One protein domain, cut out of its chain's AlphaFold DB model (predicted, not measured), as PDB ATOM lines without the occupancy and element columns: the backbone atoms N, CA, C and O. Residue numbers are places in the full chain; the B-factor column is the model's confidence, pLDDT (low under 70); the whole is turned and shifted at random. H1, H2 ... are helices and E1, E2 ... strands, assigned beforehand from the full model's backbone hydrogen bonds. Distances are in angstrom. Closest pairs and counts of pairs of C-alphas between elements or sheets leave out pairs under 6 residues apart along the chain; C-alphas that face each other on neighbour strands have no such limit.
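AT A GLANCE: This is residues 182 to 304 of the 325 residues of an uncharacterized protein of Hymenobacter sp. CCM 8763 (UniProt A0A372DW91). A small sandwich at one end of a loose, flat whole is made of a strongly twisted sheet of five strands, E1 E4 E5 E6 E7, partly face to face with the two-stranded ribbon E2 E3, their strands crossed; short helix H1 is on the larger sheet. Away from this body lie H2, in the loop between E2 and E3, and H3, at the far end, whose residues 298 to 304 stick out. The printed part has 123 residues, with three named helices and seven named strands in the order E1 H1 E2 H2 E3 E4 E5 E6 E7 H3; both sheets are antiparallel and the class is mixed. The radius of gyration of the C-alphas is 17.2 A, and the spans are 58 by 36 by 19 A.

HOW THE PARTS SIT: E1, residues 194 to 196, is an edge strand and the antiparallel neighbour of E4, residues 256 to 258, with N 196 and O 256 2.8 A apart. H1, residues 199 to 203, is on the sheet at a height over the sheet of 8.3 A, only just over none of its strands: 2 of its C-alphas fall on E1 and 2 on E4. E2, residues 211 to 217, and E3, residues 237 to 243, are antiparallel neighbours, with N 214 and O 240 2.8 A apart. The two sheets form a sandwich, two sheets face to face, their strands at 81 degrees; the closest C-alphas of E1 and E2 are those of Gly 194 and Ser 212, 4.9 A apart. E4, E5 (residues 263 to 267), E6 (residues 270 to 277) and E7 (residues 280 to 283) form a meander, each strand the antiparallel neighbour of the one before, and each successive pair is a hairpin. N 264 and O 257 are 2.8 A apart, N 267 and O 270 2.8 A, and N 275 and O 282 2.7 A. H2, residues 225 to 230, and H3, residues 291 to 304, are apart and not on the five-strand sheet. In H1, H2 and H3 every O i to N i+4 pair is within hydrogen-bond range.

IN THESE COORDINATES: E1 begins at C-alpha 194, (28.634, -27.402, -10.039). E2 is 19.8 A long, E3 18.8 A, E5 13.0 A and E6 21.3 A, while E1, H1, H2, E4 and E7 are shorter. H3, 19.5 A long, ends at C-alpha 304, (24.931, 10.881, -31.801).

THE WHOLE: The C-alphas of Thr 182 and Ala 303 are the two farthest apart, 61.7 A. The printed part has no cut, and the link from E3 to E4, 12 residues, is long. Mean pLDDT of the printed part is 79.5; residue 182, residues 219 to 235 and residues 286 to 304 are under 70.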
ATOM      1  N   THR A 182      45.470 -34.824   4.453       66.00
ATOM      2  CA  THR A 182      45.111 -33.575   5.185       66.00
ATOM      3  C   THR A 182      44.939 -32.303   4.351       66.00
ATOM      4  O   THR A 182      44.414 -31.316   4.861       66.00
ATOM      5  N   GLY A 183      45.320 -32.289   3.071       70.75
ATOM      6  CA  GLY A 183      45.088 -31.125   2.203       70.75
ATOM      7  C   GLY A 183      43.615 -30.974   1.772       70.75
ATOM      8  O   GLY A 183      42.919 -31.989   1.630       70.75
ATOM      9  N   PRO A 184      43.127 -29.750   1.482       86.94
ATOM     10  CA  PRO A 184      41.813 -29.532   0.870       86.94
ATOM     11  C   PRO A 184      41.587 -30.435  -0.350       86.94
ATOM     12  O   PRO A 184      42.470 -30.573  -1.200       86.94
ATOM     13  N   ALA A 185      40.412 -31.057  -0.453       90.06
ATOM     14  CA  ALA A 185      40.080 -31.965  -1.555       90.06
ATOM     15  C   ALA A 185      40.180 -31.268  -2.921       90.06
ATOM     16  O   ALA A 185      40.634 -31.868  -3.890       90.06
ATOM     17  N   ILE A 186      39.875 -29.971  -2.980       93.56
ATOM     18  CA  ILE A 186      39.968 -29.153  -4.198       93.56
ATOM     19  C   ILE A 186      41.385 -29.031  -4.776       93.56
ATOM     20  O   ILE A 186      41.560 -28.729  -5.954       93.56
ATOM     21  N   LEU A 187      42.407 -29.287  -3.958       89.19
ATOM     22  CA  LEU A 187      43.807 -29.328  -4.378       89.19
ATOM     23  C   LEU A 187      44.278 -30.748  -4.706       89.19
ATOM     24  O   LEU A 187      45.377 -30.929  -5.214       89.19
ATOM     25  N   ARG A 188      43.493 -31.783  -4.419       87.69
ATOM     26  CA  ARG A 188      43.907 -33.183  -4.614       87.69
ATOM     27  C   ARG A 188      43.122 -33.875  -5.717       87.69
ATOM     28  O   ARG A 188      43.658 -34.733  -6.406       87.69
ATOM     29  N   GLU A 189      41.872 -33.479  -5.893       91.56
ATOM     30  CA  GLU A 189      40.930 -34.075  -6.828       91.56
ATOM     31  C   GLU A 189      40.740 -33.191  -8.065       91.56
ATOM     32  O   GLU A 189      41.066 -32.000  -8.069       91.56
ATOM     33  N   PHE A 190      40.174 -33.770  -9.124       93.44
ATOM     34  CA  PHE A 190      39.650 -32.971 -10.227       93.44
ATOM     35  C   PHE A 190      38.474 -32.110  -9.736       93.44
ATOM     36  O   PHE A 190      37.661 -32.594  -8.941       93.44
ATOM     37  N   PRO A 191      38.352 -30.852 -10.202       95.88
ATOM     38  CA  PRO A 191      37.217 -30.000  -9.868       95.88
ATOM     39  C   PRO A 191      35.890 -30.694 -10.179       95.88
ATOM     40  O   PRO A 191      35.675 -31.144 -11.306       95.88
ATOM     41  N   ARG A 192      34.995 -30.799  -9.193       97.31
ATOM     42  CA  ARG A 192      33.655 -31.348  -9.438       97.31
ATOM     43  C   ARG A 192      32.775 -30.272 -10.075       97.31
ATOM     44  O   ARG A 192      32.706 -29.170  -9.534       97.31
ATOM     45  N   PRO A 193      32.097 -30.559 -11.200       97.12
ATOM     46  CA  PRO A 193      31.226 -29.580 -11.838       97.12
ATOM     47  C   PRO A 193      30.073 -29.203 -10.902       97.12
ATOM     48  O   PRO A 193      29.504 -30.067 -10.235       97.12
ATOM     49  N   GLY A 194      29.722 -27.919 -10.867       96.81
ATOM     50  CA  GLY A 194      28.634 -27.402 -10.039       96.81
ATOM     51  C   GLY A 194      28.976 -26.089  -9.343       96.81
ATOM     52  O   GLY A 194      29.972 -25.431  -9.649       96.81
ATOM     53  N   VAL A 195      28.107 -25.682  -8.421       97.50
ATOM     54  CA  VAL A 195      28.164 -24.378  -7.744       97.50
ATOM     55  C   VAL A 195      28.600 -24.553  -6.294       97.50
ATOM     56  O   VAL A 195      28.046 -25.379  -5.577       97.50
ATOM     57  N   TYR A 196      29.556 -23.744  -5.842       97.31
ATOM     58  CA  TYR A 196      29.994 -23.685  -4.448       97.31
ATOM     59  C   TYR A 196      29.422 -22.414  -3.810       97.31
ATOM     60  O   TYR A 196      29.759 -21.300  -4.215       97.31
ATOM     61  N   TYR A 197      28.538 -22.560  -2.822       94.12
ATOM     62  CA  TYR A 197      27.990 -21.432  -2.063       94.12
ATOM     63  C   TYR A 197      28.972 -20.911  -1.024       94.12
ATOM     64  O   TYR A 197      29.037 -19.709  -0.784       94.12
ATOM     65  N   THR A 198      29.737 -21.811  -0.412       91.00
ATOM     66  CA  THR A 198      30.661 -21.457   0.663       91.00
ATOM     67  C   THR A 198      32.091 -21.841   0.322       91.00
ATOM     68  O   THR A 198      32.353 -22.656  -0.569       91.00
ATOM     69  N   PHE A 199      33.030 -21.245   1.049       92.06
ATOM     70  CA  PHE A 199      34.441 -21.567   0.899       92.06
ATOM     71  C   PHE A 199      34.744 -23.001   1.353       92.06
ATOM     72  O   PHE A 199      35.552 -23.686   0.738       92.06
ATOM     73  N   GLU A 200      34.049 -23.494   2.374       89.19
ATOM     74  CA  GLU A 200      34.193 -24.857   2.890       89.19
ATOM     75  C   GLU A 200      33.766 -25.888   1.843       89.19
ATOM     76  O   GLU A 200      34.480 -26.864   1.621       89.19
ATOM     77  N   GLN A 201      32.650 -25.643   1.142       94.19
ATOM     78  CA  GLN A 201      32.219 -26.480   0.018       94.19
ATOM     79  C   GLN A 201      33.261 -26.503  -1.098       94.19
ATOM     80  O   GLN A 201      33.534 -27.564  -1.665       94.19
ATOM     81  N   PHE A 202      33.852 -25.343  -1.407       95.75
ATOM     82  CA  PHE A 202      34.948 -25.260  -2.363       95.75
ATOM     83  C   PHE A 202      36.144 -26.083  -1.891       95.75
ATOM     84  O   PHE A 202      36.567 -26.960  -2.630       95.75
ATOM     85  N   LEU A 203      36.640 -25.891  -0.662       91.75
ATOM     86  CA  LEU A 203      37.782 -26.639  -0.119       91.75
ATOM     87  C   LEU A 203      37.544 -28.155  -0.094       91.75
ATOM     88  O   LEU A 203      38.453 -28.925  -0.417       91.75
ATOM     89  N   ALA A 204      36.329 -28.578   0.255       94.44
ATOM     90  CA  ALA A 204      35.906 -29.976   0.263       94.44
ATOM     91  C   ALA A 204      35.613 -30.535  -1.141       94.44
ATOM     92  O   ALA A 204      35.378 -31.732  -1.275       94.44
ATOM     93  N   ASN A 205      35.655 -29.702  -2.189       96.62
ATOM     94  CA  ASN A 205      35.282 -30.061  -3.556       96.62
ATOM     95  C   ASN A 205      33.877 -30.697  -3.639       96.62
ATOM     96  O   ASN A 205      33.642 -31.623  -4.412       96.62
ATOM     97  N   THR A 206      32.936 -30.202  -2.831       97.69
ATOM     98  CA  THR A 206      31.549 -30.684  -2.748       97.69
ATOM     99  C   THR A 206      30.586 -29.584  -3.205       97.69
ATOM    100  O   THR A 206      30.085 -28.830  -2.361       97.69
ATOM    101  N   PRO A 207      30.343 -29.429  -4.521       97.62
ATOM    102  CA  PRO A 207      29.383 -28.449  -5.017       97.62
ATOM    103  C   PRO A 207      27.954 -28.812  -4.591       97.62
ATOM    104  O   PRO A 207      27.653 -29.966  -4.280       97.62
ATOM    105  N   ALA A 208      27.061 -27.823  -4.594       96.25
ATOM    106  CA  ALA A 208      25.642 -28.027  -4.339       96.25
ATOM    107  C   ALA A 208      25.036 -28.939  -5.431       96.25
ATOM    108  O   ALA A 208      25.117 -28.585  -6.608       96.25
ATOM    109  N   PRO A 209      24.428 -30.085  -5.070       93.75
ATOM    110  CA  PRO A 209      24.022 -31.107  -6.040       93.75
ATOM    111  C   PRO A 209      22.866 -30.666  -6.946       93.75
ATOM    112  O   PRO A 209      22.781 -31.107  -8.086       93.75
ATOM    113  N   GLU A 210      22.009 -29.765  -6.466       95.00
ATOM    114  CA  GLU A 210      20.792 -29.337  -7.169       95.00
ATOM    115  C   GLU A 210      21.026 -28.163  -8.137       95.00
ATOM    116  O   GLU A 210      20.078 -27.634  -8.725       95.00
ATOM    117  N   LEU A 211      22.276 -27.697  -8.271       94.50
ATOM    118  CA  LEU A 211      22.608 -26.483  -9.009       94.50
ATOM    119  C   LEU A 211      23.697 -26.696 -10.047       94.50
ATOM    120  O   LEU A 211      24.732 -27.313  -9.802       94.50
ATOM    121  N   SER A 212      23.509 -26.046 -11.188       95.25
ATOM    122  CA  SER A 212      24.504 -25.957 -12.247       95.25
ATOM    123  C   SER A 212      24.793 -24.501 -12.607       95.25
ATOM    124  O   SER A 212      23.962 -23.608 -12.425       95.25
ATOM    125  N   ALA A 213      26.003 -24.252 -13.105       95.50
ATOM    126  CA  ALA A 213      26.383 -22.967 -13.668       95.50
ATOM    127  C   ALA A 213      26.401 -23.074 -15.194       95.50
ATOM    128  O   ALA A 213      27.101 -23.911 -15.757       95.50
ATOM    129  N   SER A 214      25.657 -22.196 -15.861       93.25
ATOM    130  CA  SER A 214      25.748 -21.980 -17.304       93.25
ATOM    131  C   SER A 214      26.542 -20.707 -17.551       93.25
ATOM    132  O   SER A 214      26.249 -19.669 -16.954       93.25
ATOM    133  N   THR A 215      27.531 -20.764 -18.436       91.50
ATOM    134  CA  THR A 215      28.401 -19.627 -18.742       91.50
ATOM    135  C   THR A 215      28.225 -19.189 -20.189       91.50
ATOM    136  O   THR A 215      28.256 -19.999 -21.107       91.50
ATOM    137  N   ASP A 216      28.071 -17.882 -20.383       86.00
ATOM    138  CA  ASP A 216      28.164 -17.238 -21.689       86.00
ATOM    139  C   ASP A 216      29.364 -16.291 -21.671       86.00
ATOM    140  O   ASP A 216      29.521 -15.484 -20.745       86.00
ATOM    141  N   ILE A 217      30.209 -16.341 -22.700       80.44
ATOM    142  CA  ILE A 217      31.267 -15.342 -22.865       80.44
ATOM    143  C   ILE A 217      30.611 -14.046 -23.333       80.44
ATOM    144  O   ILE A 217      30.001 -13.979 -24.402       80.44
ATOM    145  N   VAL A 218      30.747 -12.987 -22.539       74.44
ATOM    146  CA  VAL A 218      30.325 -11.653 -22.958       74.44
ATOM    147  C   VAL A 218      31.353 -11.155 -23.960       74.44
ATOM    148  O   VAL A 218      32.482 -10.829 -23.590       74.44
ATOM    149  N   ALA A 219      30.966 -11.087 -25.234       62.94
ATOM    150  CA  ALA A 219      31.781 -10.431 -26.241       62.94
ATOM    151  C   ALA A 219      32.081  -9.002 -25.767       62.94
ATOM    152  O   ALA A 219      31.169  -8.201 -25.536       62.94
ATOM    153  N   PHE A 220      33.364  -8.674 -25.613       58.59
ATOM    154  CA  PHE A 220      33.760  -7.276 -25.563       58.59
ATOM    155  C   PHE A 220      33.256  -6.649 -26.862       58.59
ATOM    156  O   PHE A 220      33.635  -7.108 -27.943       58.59
ATOM    157  N   GLY A 221      32.426  -5.604 -26.764       55.00
ATOM    158  CA  GLY A 221      32.221  -4.689 -27.890       55.00
ATOM    159  C   GLY A 221      33.574  -4.190 -28.419       55.00
ATOM    160  O   GLY A 221      34.598  -4.471 -27.799       55.00
ATOM    161  N   PHE A 222      33.588  -3.481 -29.552       44.75
ATOM    162  CA  PHE A 222      34.783  -2.972 -30.256       44.75
ATOM    163  C   PHE A 222      35.704  -2.065 -29.401       44.75
ATOM    164  O   PHE A 222      35.875  -0.884 -29.679       44.75
ATOM    165  N   GLY A 223      36.300  -2.603 -28.341       51.31
ATOM    166  CA  GLY A 223      37.350  -1.977 -27.561       51.31
ATOM    167  C   GLY A 223      38.673  -2.050 -28.318       51.31
ATOM    168  O   GLY A 223      38.847  -2.937 -29.164       51.31
ATOM    169  N   PRO A 224      39.610  -1.136 -28.028       49.03
ATOM    170  CA  PRO A 224      40.901  -1.104 -28.692       49.03
ATOM    171  C   PRO A 224      41.600  -2.471 -28.566       49.03
ATOM    172  O   PRO A 224      41.589  -3.065 -27.483       49.03
ATOM    173  N   PRO A 225      42.234  -2.989 -29.637       54.62
ATOM    174  CA  PRO A 225      42.888  -4.305 -29.647       54.62
ATOM    175  C   PRO A 225      43.881  -4.521 -28.494       54.62
ATOM    176  O   PRO A 225      44.070  -5.640 -28.022       54.62
ATOM    177  N   GLN A 226      44.478  -3.434 -28.007       53.12
ATOM    178  CA  GLN A 226      45.437  -3.423 -26.905       53.12
ATOM    179  C   GLN A 226      44.812  -3.833 -25.566       53.12
ATOM    180  O   GLN A 226      45.478  -4.499 -24.778       53.12
ATOM    181  N   ALA A 227      43.525  -3.542 -25.338       51.31
ATOM    182  CA  ALA A 227      42.819  -4.033 -24.159       51.31
ATOM    183  C   ALA A 227      42.827  -5.570 -24.138       51.31
ATOM    184  O   ALA A 227      43.177  -6.167 -23.134       51.31
ATOM    185  N   ARG A 228      42.594  -6.249 -25.267       54.41
ATOM    186  CA  ARG A 228      42.634  -7.726 -25.304       54.41
ATOM    187  C   ARG A 228      44.021  -8.303 -24.989       54.41
ATOM    188  O   ARG A 228      44.102  -9.337 -24.332       54.41
ATOM    189  N   LEU A 229      45.091  -7.628 -25.415       52.81
ATOM    190  CA  LEU A 229      46.477  -8.046 -25.154       52.81
ATOM    191  C   LEU A 229      46.873  -7.887 -23.677       52.81
ATOM    192  O   LEU A 229      47.590  -8.723 -23.136       52.81
ATOM    193  N   LEU A 230      46.374  -6.845 -23.009       51.81
ATOM    194  CA  LEU A 230      46.674  -6.561 -21.600       51.81
ATOM    195  C   LEU A 230      45.918  -7.472 -20.621       51.81
ATOM    196  O   LEU A 230      46.329  -7.629 -19.476       51.81
ATOM    197  N   TRP A 231      44.824  -8.089 -21.069       54.91
ATOM    198  CA  TRP A 231      43.949  -8.914 -20.232       54.91
ATOM    199  C   TRP A 231      44.373 -10.387 -20.196       54.91
ATOM    200  O   TRP A 231      43.617 -11.217 -19.699       54.91
ATOM    201  N   LEU A 232      45.538 -10.734 -20.767       56.69
ATOM    202  CA  LEU A 232      45.991 -12.120 -20.977       56.69
ATOM    203  C   LEU A 232      44.904 -13.027 -21.597       56.69
ATOM    204  O   LEU A 232      44.929 -14.241 -21.420       56.69
ATOM    205  N   GLY A 233      43.928 -12.446 -22.304       60.19
ATOM    206  CA  GLY A 233      42.796 -13.176 -22.872       60.19
ATOM    207  C   GLY A 233      41.741 -13.679 -21.876       60.19
ATOM    208  O   GLY A 233      40.993 -14.578 -22.247       60.19
ATOM    209  N   ILE A 234      41.635 -13.143 -20.652       64.12
ATOM    210  CA  ILE A 234      40.625 -13.600 -19.677       64.12
ATOM    211  C   ILE A 234      39.213 -13.180 -20.134       64.12
ATOM    212  O   ILE A 234      38.920 -11.980 -20.197       64.12
ATOM    213  N   PRO A 235      38.315 -14.132 -20.458       69.56
ATOM    214  CA  PRO A 235      36.974 -13.810 -20.925       69.56
ATOM    215  C   PRO A 235      36.093 -13.317 -19.772       69.56
ATOM    216  O   PRO A 235      36.063 -13.913 -18.695       69.56
ATOM    217  N   ARG A 236      35.302 -12.264 -20.015       75.88
ATOM    218  CA  ARG A 236      34.204 -11.892 -19.114       75.88
ATOM    219  C   ARG A 236      33.091 -12.922 -19.237       75.88
ATOM    220  O   ARG A 236      32.534 -13.101 -20.319       75.88
ATOM    221  N   LEU A 237      32.735 -13.548 -18.122       84.62
ATOM    222  CA  LEU A 237      31.662 -14.531 -18.081       84.62
ATOM    223  C   LEU A 237      30.373 -13.901 -17.566       84.62
ATOM    224  O   LEU A 237      30.336 -13.287 -16.497       84.62
ATOM    225  N   ARG A 238      29.289 -14.097 -18.312       86.94
ATOM    226  CA  ARG A 238      27.932 -13.985 -17.790       86.94
ATOM    227  C   ARG A 238      27.536 -15.369 -17.311       86.94
ATOM    228  O   ARG A 238      27.306 -16.267 -18.111       86.94
ATOM    229  N   VAL A 239      27.477 -15.528 -15.999       92.19
ATOM    230  CA  VAL A 239      27.119 -16.798 -15.370       92.19
ATOM    231  C   VAL A 239      25.637 -16.764 -15.031       92.19
ATOM    232  O   VAL A 239      25.152 -15.757 -14.529       92.19
ATOM    233  N   LYS A 240      24.907 -17.840 -15.308       94.06
ATOM    234  CA  LYS A 240      23.554 -18.081 -14.799       94.06
ATOM    235  C   LYS A 240      23.601 -19.318 -13.919       94.06
ATOM    236  O   LYS A 240      24.131 -20.342 -14.332       94.06
ATOM    237  N   ILE A 241      23.042 -19.211 -12.722       95.19
ATOM    238  CA  ILE A 241      22.905 -20.344 -11.809       95.19
ATOM    239  C   ILE A 241      21.529 -20.940 -12.045       95.19
ATOM    240  O   ILE A 241      20.538 -20.217 -11.970       95.19
ATOM    241  N   LEU A 242      21.475 -22.223 -12.372       95.69
ATOM    242  CA  LEU A 242      20.255 -22.937 -12.720       95.69
ATOM    243  C   LEU A 242      19.996 -24.016 -11.671       95.69
ATOM    244  O   LEU A 242      20.933 -24.687 -11.248       95.69
ATOM    245  N   ASN A 243      18.740 -24.177 -11.260       95.00
ATOM    246  CA  ASN A 243      18.320 -25.341 -10.476       95.00
ATOM    247  C   ASN A 243      18.026 -26.554 -11.374       95.00
ATOM    248  O   ASN A 243      18.065 -26.448 -12.599       95.00
ATOM    249  N   GLU A 244      17.646 -27.682 -10.773       94.81
ATOM    250  CA  GLU A 244      17.259 -28.914 -11.485       94.81
ATOM    251  C   GLU A 244      16.134 -28.718 -12.521       94.81
ATOM    252  O   GLU A 244      16.011 -29.481 -13.474       94.81
ATOM    253  N   LYS A 245      15.318 -27.666 -12.369       96.19
ATOM    254  CA  LYS A 245      14.233 -27.297 -13.294       96.19
ATOM    255  C   LYS A 245      14.678 -26.304 -14.378       96.19
ATOM    256  O   LYS A 245      13.824 -25.725 -15.048       96.19
ATOM    257  N   ASN A 246      15.982 -26.053 -14.530       94.94
ATOM    258  CA  ASN A 246      16.564 -25.029 -15.409       94.94
ATOM    259  C   ASN A 246      16.063 -23.595 -15.146       94.94
ATOM    260  O   ASN A 246      16.109 -22.728 -16.021       94.94
ATOM    261  N   GLN A 247      15.603 -23.310 -13.929       94.69
ATOM    262  CA  GLN A 247      15.170 -21.972 -13.539       94.69
ATOM    263  C   GLN A 247      16.342 -21.189 -12.954       94.69
ATOM    264  O   GLN A 247      17.084 -21.694 -12.109       94.69
ATOM    265  N   SER A 248      16.482 -19.934 -13.384       94.25
ATOM    266  CA  SER A 248      17.538 -19.047 -12.903       94.25
ATOM    267  C   SER A 248      17.361 -18.740 -11.417       94.25
ATOM    268  O   SER A 248      16.319 -18.241 -11.000       94.25
ATOM    269  N   GLN A 249      18.419 -18.961 -10.644       92.19
ATOM    270  CA  GLN A 249      18.507 -18.630  -9.227       92.19
ATOM    271  C   GLN A 249      19.310 -17.334  -9.013       92.19
ATOM    272  O   GLN A 249      20.208 -17.010  -9.801       92.19
ATOM    273  N   PRO A 250      19.006 -16.553  -7.962       88.19
ATOM    274  CA  PRO A 250      19.748 -15.338  -7.647       88.19
ATOM    275  C   PRO A 250      21.187 -15.650  -7.198       88.19
ATOM    276  O   PRO A 250      21.419 -16.471  -6.319       88.19
ATOM    277  N   MET A 251      22.171 -14.916  -7.730       81.94
ATOM    278  CA  MET A 251      23.611 -15.132  -7.471       81.94
ATOM    279  C   MET A 251      24.124 -14.588  -6.127       81.94
ATOM    280  O   MET A 251      25.334 -14.520  -5.920       81.94
ATOM    281  N   LYS A 252      23.241 -14.134  -5.228       74.62
ATOM    282  CA  LYS A 252      23.628 -13.329  -4.050       74.62
ATOM    283  C   LYS A 252      24.510 -14.065  -3.030       74.62
ATOM    284  O   LYS A 252      24.978 -13.417  -2.103       74.62
ATOM    285  N   GLN A 253      24.722 -15.370  -3.179       82.62
ATOM    286  CA  GLN A 253      25.429 -16.192  -2.196       82.62
ATOM    287  C   GLN A 253      26.476 -17.130  -2.807       82.62
ATOM    288  O   GLN A 253      27.019 -17.961  -2.096       82.62
ATOM    289  N   VAL A 254      26.765 -17.041  -4.105       93.69
ATOM    290  CA  VAL A 254      27.687 -17.993  -4.738       93.69
ATOM    291  C   VAL A 254      29.132 -17.584  -4.477       93.69
ATOM    292  O   VAL A 254      29.559 -16.537  -4.950       93.69
ATOM    293  N   TRP A 255      29.898 -18.430  -3.791       94.62
ATOM    294  CA  TRP A 255      31.339 -18.247  -3.635       94.62
ATOM    295  C   TRP A 255      32.084 -18.494  -4.952       94.62
ATOM    296  O   TRP A 255      32.973 -17.732  -5.320       94.62
ATOM    297  N   GLY A 256      31.704 -19.531  -5.700       96.56
ATOM    298  CA  GLY A 256      32.361 -19.917  -6.948       96.56
ATOM    299  C   GLY A 256      31.618 -21.027  -7.684       96.56
ATOM    300  O   GLY A 256      30.571 -21.492  -7.242       96.56
ATOM    301  N   PHE A 257      32.152 -21.470  -8.815       97.44
ATOM    302  CA  PHE A 257      31.640 -22.644  -9.529       97.44
ATOM    303  C   PHE A 257      32.767 -23.357 -10.283       97.44
ATOM    304  O   PHE A 257      33.850 -22.801 -10.477       97.44
ATOM    305  N   SER A 258      32.504 -24.583 -10.722       97.38
ATOM    306  CA  SER A 258      33.336 -25.296 -11.687       97.38
ATOM    307  C   SER A 258      32.496 -25.821 -12.840       97.38
ATOM    308  O   SER A 258      31.373 -26.281 -12.639       97.38
ATOM    309  N   ASP A 259      33.066 -25.807 -14.038       95.25
ATOM    310  CA  ASP A 259      32.549 -26.543 -15.198       95.25
ATOM    311  C   ASP A 259      33.147 -27.966 -15.306       95.25
ATOM    312  O   ASP A 259      32.982 -28.642 -16.319       95.25
ATOM    313  N   GLY A 260      33.867 -28.420 -14.272       94.88
ATOM    314  CA  GLY A 260      34.588 -29.695 -14.237       94.88
ATOM    315  C   GLY A 260      36.004 -29.636 -14.823       94.88
ATOM    316  O   GLY A 260      36.774 -30.583 -14.671       94.88
ATOM    317  N   ARG A 261      36.380 -28.532 -15.483       93.25
ATOM    318  CA  ARG A 261      37.717 -28.321 -16.069       93.25
ATOM    319  C   ARG A 261      38.427 -27.124 -15.446       93.25
ATOM    320  O   ARG A 261      39.613 -27.196 -15.145       93.25
ATOM    321  N   GLN A 262      37.695 -26.037 -15.251       93.88
ATOM    322  CA  GLN A 262      38.154 -24.758 -14.746       93.88
ATOM    323  C   GLN A 262      37.349 -24.396 -13.494       93.88
ATOM    324  O   GLN A 262      36.138 -24.622 -13.401       93.88
ATOM    325  N   LEU A 263      38.042 -23.853 -12.497       95.81
ATOM    326  CA  LEU A 263      37.422 -23.283 -11.305       95.81
ATOM    327  C   LEU A 263      37.258 -21.782 -11.485       95.81
ATOM    328  O   LEU A 263      38.109 -21.134 -12.098       95.81
ATOM    329  N   PHE A 264      36.187 -21.237 -10.924       95.31
ATOM    330  CA  PHE A 264      35.887 -19.816 -10.951       95.31
ATOM    331  C   PHE A 264      35.488 -19.335  -9.561       95.31
ATOM    332  O   PHE A 264      34.725 -20.007  -8.869       95.31
ATOM    333  N   VAL A 265      35.957 -18.151  -9.176       94.69
ATOM    334  CA  VAL A 265      35.589 -17.492  -7.915       94.69
ATOM    335  C   VAL A 265      34.751 -16.253  -8.194       94.69
ATOM    336  O   VAL A 265      35.024 -15.514  -9.143       94.69
ATOM    337  N   GLN A 266      33.734 -16.016  -7.371       92.69
ATOM    338  CA  GLN A 266      32.987 -14.771  -7.383       92.69
ATOM    339  C   GLN A 266      33.783 -13.695  -6.640       92.69
ATOM    340  O   GLN A 266      34.041 -13.789  -5.443       92.69
ATOM    341  N   HIS A 267      34.116 -12.616  -7.336       86.81
ATOM    342  CA  HIS A 267      34.718 -11.429  -6.749       86.81
ATOM    343  C   HIS A 267      34.022 -10.192  -7.325       86.81
ATOM    344  O   HIS A 267      33.846 -10.063  -8.532       86.81
ATOM    345  N   GLN A 268      33.544  -9.292  -6.459       84.19
ATOM    346  CA  GLN A 268      32.801  -8.083  -6.863       84.19
ATOM    347  C   GLN A 268      31.616  -8.359  -7.817       84.19
ATOM    348  O   GLN A 268      31.358  -7.591  -8.740       84.19
ATOM    349  N   LYS A 269      30.857  -9.440  -7.568       86.12
ATOM    350  CA  LYS A 269      29.704  -9.895  -8.384       86.12
ATOM    351  C   LYS A 269      30.058 -10.359  -9.806       86.12
ATOM    352  O   LYS A 269      29.156 -10.575 -10.612       86.12
ATOM    353  N   GLN A 270      31.339 -10.522 -10.112       87.56
ATOM    354  CA  GLN A 270      31.830 -11.114 -11.352       87.56
ATOM    355  C   GLN A 270      32.544 -12.427 -11.039       87.56
ATOM    356  O   GLN A 270      32.957 -12.647  -9.903       87.56
ATOM    357  N   PHE A 271      32.678 -13.298 -12.035       90.38
ATOM    358  CA  PHE A 271      33.390 -14.563 -11.885       90.38
ATOM    359  C   PHE A 271      34.725 -14.517 -12.612       90.38
ATOM    360  O   PHE A 271      34.781 -14.138 -13.781       90.38
ATOM    361  N   PHE A 272      35.777 -14.935 -11.914       88.88
ATOM    362  CA  PHE A 272      37.142 -14.963 -12.426       88.88
ATOM    363  C   PHE A 272      37.678 -16.385 -12.433       88.88
ATOM    364  O   PHE A 272      37.448 -17.104 -11.457       88.88
ATOM    365  N   PRO A 273      38.401 -16.800 -13.487       90.81
ATOM    366  CA  PRO A 273      39.052 -18.097 -13.494       90.81
ATOM    367  C   PRO A 273      40.113 -18.141 -12.394       90.81
ATOM    368  O   PRO A 273      40.969 -17.262 -12.287       90.81
ATOM    369  N   LEU A 274      40.047 -19.187 -11.582       90.75
ATOM    370  CA  LEU A 274      41.082 -19.527 -10.625       90.75
ATOM    371  C   LEU A 274      42.209 -20.262 -11.350       90.75
ATOM    372  O   LEU A 274      42.032 -21.355 -11.890       90.75
ATOM    373  N   HIS A 275      43.391 -19.673 -11.340       83.56
ATOM    374  CA  HIS A 275      44.618 -20.321 -11.761       83.56
ATOM    375  C   HIS A 275      45.181 -21.106 -10.588       83.56
ATOM    376  O   HIS A 275      45.460 -20.563  -9.515       83.56
ATOM    377  N   ARG A 276      45.329 -22.410 -10.794       82.81
ATOM    378  CA  ARG A 276      45.942 -23.281  -9.807       82.81
ATOM    379  C   ARG A 276      47.457 -23.099  -9.829       82.81
ATOM    380  O   ARG A 276      48.092 -23.322 -10.857       82.81
ATOM    381  N   HIS A 277      48.023 -22.774  -8.678       73.31
ATOM    382  CA  HIS A 277      49.457 -22.767  -8.420       73.31
ATOM    383  C   HIS A 277      49.740 -23.824  -7.361       73.31
ATOM    384  O   HIS A 277      49.794 -23.529  -6.177       73.31
ATOM    385  N   ARG A 278      49.864 -25.077  -7.815       71.25
ATOM    386  CA  ARG A 278      50.106 -26.269  -6.984       71.25
ATOM    387  C   ARG A 278      49.084 -26.464  -5.858       71.25
ATOM    388  O   ARG A 278      48.080 -27.150  -6.081       71.25
ATOM    389  N   ASP A 279      49.367 -25.896  -4.693       72.44
ATOM    390  CA  ASP A 279      48.679 -26.003  -3.409       72.44
ATOM    391  C   ASP A 279      47.852 -24.756  -3.057       72.44
ATOM    392  O   ASP A 279      47.186 -24.726  -2.027       72.44
ATOM    393  N   PHE A 280      47.821 -23.747  -3.923       76.56
ATOM    394  CA  PHE A 280      46.879 -22.643  -3.799       76.56
ATOM    395  C   PHE A 280      46.258 -22.273  -5.144       76.56
ATOM    396  O   PHE A 280      46.661 -22.730  -6.218       76.56
ATOM    397  N   PHE A 281      45.232 -21.433  -5.078       85.38
ATOM    398  CA  PHE A 281      44.632 -20.811  -6.244       85.38
ATOM    399  C   PHE A 281      44.841 -19.304  -6.170       85.38
ATOM    400  O   PHE A 281      44.706 -18.704  -5.107       85.38
ATOM    401  N   THR A 282      45.131 -18.696  -7.312       81.00
ATOM    402  CA  THR A 282      45.055 -17.247  -7.509       81.00
ATOM    403  C   THR A 282      44.027 -16.965  -8.593       81.00
ATOM    404  O   THR A 282      43.643 -17.860  -9.339       81.00
ATOM    405  N   PHE A 283      43.588 -15.727  -8.737       83.94
ATOM    406  CA  PHE A 283      42.880 -15.297  -9.934       83.94
ATOM    407  C   PHE A 283      43.425 -13.949 -10.369       83.94
ATOM    408  O   PHE A 283      43.998 -13.195  -9.583       83.94
ATOM    409  N   VAL A 284      43.243 -13.645 -11.645       70.12
ATOM    410  CA  VAL A 284      43.563 -12.332 -12.188       70.12
ATOM    411  C   VAL A 284      42.246 -11.583 -12.355       70.12
ATOM    412  O   VAL A 284      41.382 -12.001 -13.127       70.12
ATOM    413  N   GLY A 285      42.082 -10.502 -11.591       70.19
ATOM    414  CA  GLY A 285      40.946  -9.590 -11.721       70.19
ATOM    415  C   GLY A 285      40.944  -8.837 -13.056       70.19
ATOM    416  O   GLY A 285      41.901  -8.903 -13.828       70.19
ATOM    417  N   GLU A 286      39.869  -8.095 -13.334       65.38
ATOM    418  CA  GLU A 286      39.825  -7.249 -14.529       65.38
ATOM    419  C   GLU A 286      40.899  -6.166 -14.449       65.38
ATOM    420  O   GLU A 286      41.041  -5.486 -13.429       65.38
ATOM    421  N   ALA A 287      41.627  -5.981 -15.552       53.84
ATOM    422  CA  ALA A 287      42.402  -4.770 -15.712       53.84
ATOM    423  C   ALA A 287      41.432  -3.577 -15.720       53.84
ATOM    424  O   ALA A 287      40.302  -3.689 -16.209       53.84
ATOM    425  N   PRO A 288      41.864  -2.427 -15.200       52.28
ATOM    426  CA  PRO A 288      41.090  -1.205 -15.251       52.28
ATOM    427  C   PRO A 288      40.430  -0.907 -16.589       52.28
ATOM    428  O   PRO A 288      41.017  -1.137 -17.648       52.28
ATOM    429  N   THR A 289      39.248  -0.301 -16.537       55.28
ATOM    430  CA  THR A 289      38.581   0.253 -17.713       55.28
ATOM    431  C   THR A 289      39.516   1.227 -18.432       55.28
ATOM    432  O   THR A 289      39.993   2.180 -17.823       55.28
ATOM    433  N   ASP A 290      39.760   1.001 -19.725       59.62
ATOM    434  CA  ASP A 290      40.484   1.945 -20.575       59.62
ATOM    435  C   ASP A 290      39.685   3.255 -20.652       59.62
ATOM    436  O   ASP A 290      38.599   3.318 -21.242       59.62
ATOM    437  N   VAL A 291      40.196   4.295 -19.998       56.31
ATOM    438  CA  VAL A 291      39.499   5.579 -19.906       56.31
ATOM    439  C   VAL A 291      39.556   6.380 -21.187       56.31
ATOM    440  O   VAL A 291      38.582   7.075 -21.469       56.31
ATOM    441  N   ALA A 292      40.581   6.203 -22.021       56.47
ATOM    442  CA  ALA A 292      40.582   6.795 -23.353       56.47
ATOM    443  C   ALA A 292      39.429   6.217 -24.190       56.47
ATOM    444  O   ALA A 292      38.706   6.958 -24.853       56.47
ATOM    445  N   TYR A 293      39.178   4.907 -24.082       55.03
ATOM    446  CA  TYR A 293      38.023   4.273 -24.722       55.03
ATOM    447  C   TYR A 293      36.680   4.743 -24.139       55.03
ATOM    448  O   TYR A 293      35.750   5.037 -24.890       55.03
ATOM    449  N   MET A 294      36.555   4.845 -22.812       53.78
ATOM    450  CA  MET A 294      35.321   5.335 -22.180       53.78
ATOM    451  C   MET A 294      35.033   6.800 -22.526       53.78
ATOM    452  O   MET A 294      33.879   7.135 -22.792       53.78
ATOM    453  N   GLN A 295      36.058   7.654 -22.581       58.91
ATOM    454  CA  GLN A 295      35.937   9.046 -23.019       58.91
ATOM    455  C   GLN A 295      35.567   9.130 -24.502       58.91
ATOM    456  O   GLN A 295      34.613   9.827 -24.830       58.91
ATOM    457  N   ALA A 296      36.230   8.368 -25.381       59.03
ATOM    458  CA  ALA A 296      35.893   8.304 -26.806       59.03
ATOM    459  C   ALA A 296      34.458   7.806 -27.050       59.03
ATOM    460  O   ALA A 296      33.755   8.292 -27.936       59.03
ATOM    461  N   ARG A 297      33.983   6.859 -26.234       53.97
ATOM    462  CA  ARG A 297      32.596   6.390 -26.278       53.97
ATOM    463  C   ARG A 297      31.623   7.447 -25.762       53.97
ATOM    464  O   ARG A 297      30.570   7.619 -26.366       53.97
ATOM    465  N   ALA A 298      31.952   8.139 -24.673       57.34
ATOM    466  CA  ALA A 298      31.115   9.195 -24.112       57.34
ATOM    467  C   ALA A 298      30.960  10.362 -25.099       57.34
ATOM    468  O   ALA A 298      29.832  10.758 -25.392       57.34
ATOM    469  N   THR A 299      32.059  10.836 -25.695       61.69
ATOM    470  CA  THR A 299      32.036  11.891 -26.720       61.69
ATOM    471  C   THR A 299      31.348  11.429 -28.005       61.69
ATOM    472  O   THR A 299      30.530  12.167 -28.549       61.69
ATOM    473  N   GLY A 300      31.571  10.185 -28.442       54.06
ATOM    474  CA  GLY A 300      30.865   9.596 -29.584       54.06
ATOM    475  C   GLY A 300      29.353   9.452 -29.358       54.06
ATOM    476  O   GLY A 300      28.562   9.760 -30.242       54.06
ATOM    477  N   SER A 301      28.923   9.050 -28.158       49.94
ATOM    478  CA  SER A 301      27.497   8.962 -27.811       49.94
ATOM    479  C   SER A 301      26.834  10.334 -27.647       49.94
ATOM    480  O   SER A 301      25.683  10.500 -28.048       49.94
ATOM    481  N   ALA A 302      27.563  11.337 -27.146       44.66
ATOM    482  CA  ALA A 302      27.091  12.718 -27.082       44.66
ATOM    483  C   ALA A 302      26.938  13.337 -28.483       44.66
ATOM    484  O   ALA A 302      25.978  14.067 -28.720       44.66
ATOM    485  N   ALA A 303      27.815  12.993 -29.432       48.59
ATOM    486  CA  ALA A 303      27.696  13.420 -30.826       48.59
ATOM    487  C   ALA A 303      26.479  12.797 -31.540       48.59
ATOM    488  O   ALA A 303      25.825  13.467 -32.333       48.59
ATOM    489  N   VAL A 304      26.115  11.548 -31.223       47.34
ATOM    490  CA  VAL A 304      24.931  10.881 -31.801       47.34
ATOM    491  C   VAL A 304      23.620  11.407 -31.200       47.34
ATOM    492  O   VAL A 304      22.646  11.594 -31.924       47.34
TER     493      VAL A 304